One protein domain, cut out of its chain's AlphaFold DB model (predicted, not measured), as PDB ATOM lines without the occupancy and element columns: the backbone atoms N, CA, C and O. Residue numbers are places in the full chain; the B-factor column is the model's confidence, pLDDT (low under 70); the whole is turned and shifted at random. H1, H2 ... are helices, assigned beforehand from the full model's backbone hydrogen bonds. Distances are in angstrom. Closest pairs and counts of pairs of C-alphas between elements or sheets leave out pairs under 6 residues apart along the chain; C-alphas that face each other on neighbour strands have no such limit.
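Overview. This is residues 206 to 264 of the 264 residues of an uncharacterized protein of Tenericutes bacterium HGW-Tenericutes-5 (UniProt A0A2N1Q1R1). A helical hairpin, H2 and H3, makes the middle of this small all-helix domain, with the short helix H1 at one side and the short helix H4 at the other. H2 and H3 run opposite ways and are tilted across each other, while H1 and H4 are held by tight links near the ends of H2 and H3 and stay apart from each other. The 59 printed residues hold four named helices in the order H1, H2, H3, H4 and no named strand; 38 residues are in the helices. The whole is compact, with a radius of gyration of the C-alphas of 10.8 A, and its C-alphas span 30 by 21 by 15 A along the three main axes.

Along the chain. Start at Pro 206 and pass residues 206 to 213, which hold no named helix. Find C-alpha 214 at (6.739, -28.195, -43.925); from there H1 runs over residues 214 to 221, 10.9 A from first to last C-alpha. Next look at C-alpha 225 at (7.663, -29.847, -52.141), where H2 begins; it takes residues 225 to 237, is 18.4 A long and is the longest helix by residues. H3 follows over residues 244 to 252, 12.5 A long. H4 takes residues 255 to 262, 10.1 A long, and ends at C-alpha 262 at (23.455, -36.814, -53.625).

Arrangement. Begin with H1, which is close to H2 but not clearly touching it: the closest C-alphas, those of Ile 218 and Asp 225, are 6.9 A apart, and the lines are about perpendicular at 78 degrees. H1 is also close to H3 but not clearly touching; the closest C-alphas are those of Tyr 221 and Leu 251, 7.6 A apart. Go on to H2 and H3, a helical hairpin: they touch, the closest C-alphas being those of Val 231 and Leu 250 at 6.0 A, and run opposite ways at a steep tilt of 44 degrees. Then compare H2 with H4: they only just touch, with 3 pairs of C-alphas within 8 A and with residues 231 to 234 of H2 alone, the closest C-alphas being those of Leu 234 and Tyr 262 at 6.9 A. H2 and H4 run the same way at a shallow tilt of 31 degrees. H3 and H4 are close but not clearly touching, with the closest C-alphas, those of Leu 250 and Leu 258, 7.4 A apart. In H1, H2, H3 and H4 every O i to N i+4 pair is within hydrogen-bond range.

Size, cuts and confidence. The two C-alphas farthest apart are those of Gly 211 and Glu 263, at 30.6 A. The printed part has no cut and ends at Lys 264, the chain's last residue. The links H1 to H2 and H3 to H4 are tight, and the link H2 to H3, with 6 residues, is short. In the B-factor column the mean pLDDT of the printed part is 81.2, and residues 206 to 212 are under 70, the low-confidence part of the model.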
ATOM      1  N   PRO A 206      13.420 -32.077 -39.752       55.56
ATOM      2  CA  PRO A 206      14.416 -32.283 -38.721       55.56
ATOM      3  C   PRO A 206      14.090 -31.408 -37.516       55.56
ATOM      4  O   PRO A 206      13.871 -30.205 -37.650       55.56
ATOM      5  N   ASN A 207      14.073 -32.014 -36.326       55.91
ATOM      6  CA  ASN A 207      13.649 -31.392 -35.058       55.91
ATOM      7  C   ASN A 207      14.525 -30.187 -34.625       55.91
ATOM      8  O   ASN A 207      14.415 -29.678 -33.513       55.91
ATOM      9  N   ILE A 208      15.445 -29.793 -35.500       51.50
ATOM     10  CA  ILE A 208      16.442 -28.740 -35.400       51.50
ATOM     11  C   ILE A 208      15.898 -27.420 -35.981       51.50
ATOM     12  O   ILE A 208      16.363 -26.359 -35.582       51.50
ATOM     13  N   VAL A 209      14.873 -27.460 -36.843       58.75
ATOM     14  CA  VAL A 209      14.104 -26.268 -37.236       58.75
ATOM     15  C   VAL A 209      12.959 -26.108 -36.231       58.75
ATOM     16  O   VAL A 209      11.851 -26.593 -36.451       58.75
ATOM     17  N   GLU A 210      13.247 -25.524 -35.063       55.78
ATOM     18  CA  GLU A 210      12.311 -25.453 -33.928       55.78
ATOM     19  C   GLU A 210      10.909 -24.964 -34.345       55.78
ATOM     20  O   GLU A 210      10.679 -23.780 -34.590       55.78
ATOM     21  N   GLY A 211       9.938 -25.881 -34.360       58.81
ATOM     22  CA  GLY A 211       8.514 -25.553 -34.437       58.81
ATOM     23  C   GLY A 211       7.993 -25.064 -35.788       58.81
ATOM     24  O   GLY A 211       6.829 -24.664 -35.821       58.81
ATOM     25  N   ARG A 212       8.788 -25.108 -36.870       65.19
ATOM     26  CA  ARG A 212       8.288 -24.786 -38.216       65.19
ATOM     27  C   ARG A 212       7.656 -25.988 -38.905       65.19
ATOM     28  O   ARG A 212       8.143 -27.113 -38.790       65.19
ATOM     29  N   SER A 213       6.560 -25.746 -39.616       70.31
ATOM     30  CA  SER A 213       5.909 -26.766 -40.445       70.31
ATOM     31  C   SER A 213       6.549 -26.871 -41.837       70.31
ATOM     32  O   SER A 213       7.240 -25.957 -42.283       70.31
ATOM     33  N   TYR A 214       6.302 -27.984 -42.536       72.12
ATOM     34  CA  TYR A 214       6.739 -28.195 -43.925       72.12
ATOM     35  C   TYR A 214       6.230 -27.069 -44.848       72.12
ATOM     36  O   TYR A 214       7.003 -26.466 -45.588       72.12
ATOM     37  N   GLU A 215       4.950 -26.705 -44.704       71.50
ATOM     38  CA  GLU A 215       4.310 -25.613 -45.451       71.50
ATOM     39  C   GLU A 215       4.950 -24.249 -45.157       71.50
ATOM     40  O   GLU A 215       5.120 -23.434 -46.059       71.50
ATOM     41  N   GLU A 216       5.328 -23.987 -43.903       76.88
ATOM     42  CA  GLU A 216       5.997 -22.735 -43.533       76.88
ATOM     43  C   GLU A 216       7.368 -22.613 -44.198       76.88
ATOM     44  O   GLU A 216       7.717 -21.537 -44.670       76.88
ATOM     45  N   ILE A 217       8.126 -23.710 -44.290       79.88
ATOM     46  CA  ILE A 217       9.436 -23.715 -44.953       79.88
ATOM     47  C   ILE A 217       9.278 -23.481 -46.458       79.88
ATOM     48  O   ILE A 217       9.982 -22.644 -47.015       79.88
ATOM     49  N   ILE A 218       8.330 -24.156 -47.109       80.12
ATOM     50  CA  ILE A 218       8.025 -23.939 -48.533       80.12
ATOM     51  C   ILE A 218       7.714 -22.474 -48.816       80.12
ATOM     52  O   ILE A 218       8.280 -21.884 -49.732       80.12
ATOM     53  N   ILE A 219       6.843 -21.874 -48.003       81.75
ATOM     54  CA  ILE A 219       6.411 -20.487 -48.187       81.75
ATOM     55  C   ILE A 219       7.550 -19.504 -47.896       81.75
ATOM     56  O   ILE A 219       7.709 -18.527 -48.625       81.75
ATOM     57  N   ASP A 220       8.330 -19.732 -46.837       85.69
ATOM     58  CA  ASP A 220       9.397 -18.815 -46.422       85.69
ATOM     59  C   ASP A 220      10.576 -18.807 -47.406       85.69
ATOM     60  O   ASP A 220      11.199 -17.758 -47.596       85.69
ATOM     61  N   TYR A 221      10.890 -19.958 -48.008       85.19
ATOM     62  CA  TYR A 221      12.036 -20.124 -48.908       85.19
ATOM     63  C   TYR A 221      11.665 -20.156 -50.394       85.19
ATOM     64  O   TYR A 221      12.575 -20.142 -51.218       85.19
ATOM     65  N   ASP A 222      10.371 -20.146 -50.734       84.88
ATOM     66  CA  ASP A 222       9.868 -20.200 -52.116       84.88
ATOM     67  C   ASP A 222      10.436 -21.408 -52.887       84.88
ATOM     68  O   ASP A 222      11.009 -21.281 -53.968       84.88
ATOM     69  N   ILE A 223      10.332 -22.593 -52.276       84.44
ATOM     70  CA  ILE A 223      10.829 -23.867 -52.821       84.44
ATOM     71  C   ILE A 223       9.687 -24.856 -53.054       84.44
ATOM     72  O   ILE A 223       8.661 -24.790 -52.385       84.44
ATOM     73  N   SER A 224       9.878 -25.805 -53.969       82.62
ATOM     74  CA  SER A 224       8.910 -26.876 -54.218       82.62
ATOM     75  C   SER A 224       8.873 -27.906 -53.074       82.62
ATOM     76  O   SER A 224       9.838 -28.071 -52.314       82.62
ATOM     77  N   ASP A 225       7.774 -28.665 -53.004       81.12
ATOM     78  CA  ASP A 225       7.663 -29.847 -52.141       81.12
ATOM     79  C   ASP A 225       8.789 -30.853 -52.427       81.12
ATOM     80  O   ASP A 225       9.399 -31.397 -51.503       81.12
ATOM     81  N   LEU A 226       9.092 -31.052 -53.713       81.94
ATOM     82  CA  LEU A 226      10.076 -32.000 -54.224       81.94
ATOM     83  C   LEU A 226      11.505 -31.657 -53.780       81.94
ATOM     84  O   LEU A 226      12.255 -32.521 -53.314       81.94
ATOM     85  N   ARG A 227      11.875 -30.380 -53.871       86.44
ATOM     86  CA  ARG A 227      13.170 -29.866 -53.430       86.44
ATOM     87  C   ARG A 227      13.324 -29.965 -51.922       86.44
ATOM     88  O   ARG A 227      14.393 -30.352 -51.452       86.44
ATOM     89  N   LEU A 228      12.275 -29.649 -51.163       86.06
ATOM     90  CA  LEU A 228      12.311 -29.791 -49.710       86.06
ATOM     91  C   LEU A 228      12.502 -31.259 -49.297       86.06
ATOM     92  O   LEU A 228      13.313 -31.526 -48.409       86.06
ATOM     93  N   SER A 229      11.859 -32.208 -49.988       82.88
ATOM     94  CA  SER A 229      12.073 -33.647 -49.763       82.88
ATOM     95  C   SER A 229      13.531 -34.055 -50.012       82.88
ATOM     96  O   SER A 229      14.132 -34.737 -49.185       82.88
ATOM     97  N   LEU A 230      14.153 -33.585 -51.104       84.81
ATOM     98  CA  LEU A 230      15.578 -33.843 -51.364       84.81
ATOM     99  C   LEU A 230      16.472 -33.292 -50.245       84.81
ATOM    100  O   LEU A 230      17.389 -33.968 -49.785       84.81
ATOM    101  N   VAL A 231      16.213 -32.062 -49.801       88.56
ATOM    102  CA  VAL A 231      17.010 -31.420 -48.750       88.56
ATOM    103  C   VAL A 231      16.884 -32.165 -47.423       88.56
ATOM    104  O   VAL A 231      17.890 -32.381 -46.751       88.56
ATOM    105  N   ILE A 232      15.677 -32.597 -47.051       84.00
ATOM    106  CA  ILE A 232      15.453 -33.396 -45.839       84.00
ATOM    107  C   ILE A 232      16.164 -34.747 -45.940       84.00
ATOM    108  O   ILE A 232      16.813 -35.155 -44.976       84.00
ATOM    109  N   MET A 233      16.098 -35.412 -47.095       82.12
ATOM    110  CA  MET A 233      16.831 -36.652 -47.352       82.12
ATOM    111  C   MET A 233      18.338 -36.459 -47.138       82.12
ATOM    112  O   MET A 233      18.926 -37.151 -46.309       82.12
ATOM    113  N   LEU A 234      18.946 -35.476 -47.812       83.44
ATOM    114  CA  LEU A 234      20.381 -35.189 -47.701       83.44
ATOM    115  C   LEU A 234      20.786 -34.827 -46.270       83.44
ATOM    116  O   LEU A 234      21.803 -35.303 -45.772       83.44
ATOM    117  N   PHE A 235      19.978 -34.018 -45.587       84.62
ATOM    118  CA  PHE A 235      20.231 -33.639 -44.200       84.62
ATOM    119  C   PHE A 235      20.206 -34.843 -43.247       84.62
ATOM    120  O   PHE A 235      20.986 -34.900 -42.304       84.62
ATOM    121  N   ASN A 236      19.309 -35.804 -43.478       81.75
ATOM    122  CA  ASN A 236      19.180 -36.990 -42.632       81.75
ATOM    123  C   ASN A 236      20.232 -38.066 -42.935       81.75
ATOM    124  O   ASN A 236      20.565 -38.851 -42.047       81.75
ATOM    125  N   GLU A 237      20.709 -38.146 -44.178       80.56
ATOM    126  CA  GLU A 237      21.658 -39.172 -44.620       80.56
ATOM    127  C   GLU A 237      23.122 -38.771 -44.397       80.56
ATOM    128  O   GLU A 237      23.964 -39.628 -44.125       80.56
ATOM    129  N   MET A 238      23.438 -37.477 -44.468       81.81
ATOM    130  CA  MET A 238      24.813 -36.993 -44.381       81.81
ATOM    131  C   MET A 238      25.189 -36.565 -42.957       81.81
ATOM    132  O   MET A 238      24.680 -35.579 -42.431       81.81
ATOM    133  N   ASP A 239      26.189 -37.235 -42.378       84.00
ATOM    134  CA  ASP A 239      26.716 -36.934 -41.034       84.00
ATOM    135  C   ASP A 239      27.305 -35.509 -40.891       84.00
ATOM    136  O   ASP A 239      27.477 -35.011 -39.774       84.00
ATOM    137  N   ASP A 240      27.639 -34.854 -42.009       84.62
ATOM    138  CA  ASP A 240      28.253 -33.522 -42.039       84.62
ATOM    139  C   ASP A 240      27.258 -32.388 -41.713       84.62
ATOM    140  O   ASP A 240      27.691 -31.290 -41.347       84.62
ATOM    141  N   PHE A 241      25.944 -32.633 -41.802       85.25
ATOM    142  CA  PHE A 241      24.902 -31.629 -41.567       85.25
ATOM    143  C   PHE A 241      24.122 -31.946 -40.291       85.25
ATOM    144  O   PHE A 241      23.437 -32.956 -40.188       85.25
ATOM    145  N   THR A 242      24.227 -31.082 -39.276       82.56
ATOM    146  CA  THR A 242      23.628 -31.362 -37.951       82.56
ATOM    147  C   THR A 242      22.953 -30.161 -37.304       82.56
ATOM    148  O   THR A 242      22.344 -30.290 -36.241       82.56
ATOM    149  N   THR A 243      23.059 -28.979 -37.908       85.81
ATOM    150  CA  THR A 243      22.544 -27.728 -37.346       85.81
ATOM    151  C   THR A 243      21.476 -27.097 -38.234       85.81
ATOM    152  O   THR A 243      21.358 -27.405 -39.415       85.81
ATOM    153  N   GLU A 244      20.696 -26.172 -37.672       84.56
ATOM    154  CA  GLU A 244      19.691 -25.420 -38.439       84.56
ATOM    155  C   GLU A 244      20.352 -24.608 -39.560       84.56
ATOM    156  O   GLU A 244      19.828 -24.523 -40.665       84.56
ATOM    157  N   ALA A 245      21.541 -24.059 -39.295       87.00
ATOM    158  CA  ALA A 245      22.311 -23.325 -40.290       87.00
ATOM    159  C   ALA A 245      22.724 -24.218 -41.469       87.00
ATOM    160  O   ALA A 245      22.687 -23.759 -42.607       87.00
ATOM    161  N   ASP A 246      23.065 -25.482 -41.207       89.25
ATOM    162  CA  ASP A 246      23.395 -26.460 -42.246       89.25
ATOM    163  C   ASP A 246      22.175 -26.778 -43.115       89.25
ATOM    164  O   ASP A 246      22.269 -26.756 -44.342       89.25
ATOM    165  N   PHE A 247      21.019 -26.999 -42.477       88.31
ATOM    166  CA  PHE A 247      19.750 -27.236 -43.164       88.31
ATOM    167  C   PHE A 247      19.369 -26.053 -44.060       88.31
ATOM    168  O   PHE A 247      19.053 -26.239 -45.229       88.31
ATOM    169  N   ILE A 248      19.467 -24.824 -43.544       89.00
ATOM    170  CA  ILE A 248      19.220 -23.610 -44.333       89.00
ATOM    171  C   ILE A 248      20.212 -23.503 -45.495       89.00
ATOM    172  O   ILE A 248      19.810 -23.164 -46.603       89.00
ATOM    173  N   SER A 249      21.484 -23.847 -45.274       91.69
ATOM    174  CA  SER A 249      22.490 -23.881 -46.341       91.69
ATOM    175  C   SER A 249      22.081 -24.832 -47.471       91.69
ATOM    176  O   SER A 249      22.191 -24.461 -48.634       91.69
ATOM    177  N   LEU A 250      21.546 -26.016 -47.146       91.12
ATOM    178  CA  LEU A 250      21.033 -26.959 -48.144       91.12
ATOM    179  C   LEU A 250      19.820 -26.400 -48.901       91.12
ATOM    180  O   LEU A 250      19.730 -26.577 -50.112       91.12
ATOM    181  N   LEU A 251      18.906 -25.694 -48.223       90.38
ATOM    182  CA  LEU A 251      17.757 -25.062 -48.888       90.38
ATOM    183  C   LEU A 251      18.197 -24.022 -49.927       90.38
ATOM    184  O   LEU A 251      17.557 -23.896 -50.971       90.38
ATOM    185  N   GLU A 252      19.289 -23.303 -49.665       90.69
ATOM    186  CA  GLU A 252      19.815 -22.243 -50.534       90.69
ATOM    187  C   GLU A 252      20.675 -22.760 -51.705       90.69
ATOM    188  O   GLU A 252      20.928 -22.007 -52.647       90.69
ATOM    189  N   MET A 253      21.101 -24.029 -51.693       91.69
ATOM    190  CA  MET A 253      21.934 -24.621 -52.751       91.69
ATOM    191  C   MET A 253      21.198 -24.766 -54.085       91.69
ATOM    192  O   MET A 253      19.997 -25.022 -54.145       91.69
ATOM    193  N   ASN A 254      21.918 -24.659 -55.197       89.19
ATOM    194  CA  ASN A 254      21.354 -24.954 -56.515       89.19
ATOM    195  C   ASN A 254      21.187 -26.469 -56.720       89.19
ATOM    196  O   ASN A 254      21.899 -27.268 -56.116       89.19
ATOM    197  N   ILE A 255      20.305 -26.879 -57.642       87.69
ATOM    198  CA  ILE A 255      20.069 -28.306 -57.948       87.69
ATOM    199  C   ILE A 255      21.375 -29.027 -58.333       87.69
ATOM    200  O   ILE A 255      21.573 -30.174 -57.950       87.69
ATOM    201  N   SER A 256      22.301 -28.355 -59.028       88.69
ATOM    202  CA  SER A 256      23.614 -28.924 -59.361       88.69
ATOM    203  C   SER A 256      24.474 -29.222 -58.128       88.69
ATOM    204  O   SER A 256      25.153 -30.240 -58.090       88.69
ATOM    205  N   GLU A 257      24.434 -28.361 -57.108       91.69
ATOM    206  CA  GLU A 257      25.175 -28.551 -55.853       91.69
ATOM    207  C   GLU A 257      24.534 -29.662 -55.012       91.69
ATOM    208  O   GLU A 257      25.236 -30.516 -54.475       91.69
ATOM    209  N   LEU A 258      23.197 -29.708 -54.966       89.38
ATOM    210  CA  LEU A 258      22.457 -30.798 -54.324       89.38
ATOM    211  C   LEU A 258      22.727 -32.145 -55.007       89.38
ATOM    212  O   LEU A 258      22.881 -33.154 -54.324       89.38
ATOM    213  N   TYR A 259      22.859 -32.164 -56.335       86.62
ATOM    214  CA  TYR A 259      23.248 -33.357 -57.088       86.62
ATOM    215  C   TYR A 259      24.640 -33.862 -56.691       86.62
ATOM    216  O   TYR A 259      24.829 -35.058 -56.488       86.62
ATOM    217  N   GLU A 260      25.620 -32.967 -56.538       88.38
ATOM    218  CA  GLU A 260      26.968 -33.350 -56.098       88.38
ATOM    219  C   GLU A 260      27.002 -33.916 -54.674       88.38
ATOM    220  O   GLU A 260      27.897 -34.696 -54.347       88.38
ATOM    221  N   LEU A 261      26.076 -33.499 -53.809       87.69
ATOM    222  CA  LEU A 261      25.909 -34.085 -52.480       87.69
ATOM    223  C   LEU A 261      25.213 -35.444 -52.555       87.69
ATOM    224  O   LEU A 261      25.656 -36.370 -51.889       87.69
ATOM    225  N   TYR A 262      24.193 -35.571 -53.402       81.44
ATOM    226  CA  TYR A 262      23.455 -36.814 -53.625       81.44
ATOM    227  C   TYR A 262      24.317 -37.942 -54.222       81.44
ATOM    228  O   TYR A 262      24.098 -39.108 -53.918       81.44
ATOM    229  N   GLU A 263      25.312 -37.626 -55.060       79.31
ATOM    230  CA  GLU A 263      26.218 -38.638 -55.632       79.31
ATOM    231  C   GLU A 263      27.307 -39.159 -54.668       79.31
ATOM    232  O   GLU A 263      28.021 -40.102 -55.028       79.31
ATOM    233  N   LYS A 264      27.491 -38.548 -53.489       77.81
ATOM    234  CA  LYS A 264      28.549 -38.927 -52.531       77.81
ATOM    235  C   LYS A 264      28.162 -40.113 -51.659       77.81
ATOM    236  O   LYS A 264      29.058 -40.972 -51.471       77.81
TER     237      LYS A 264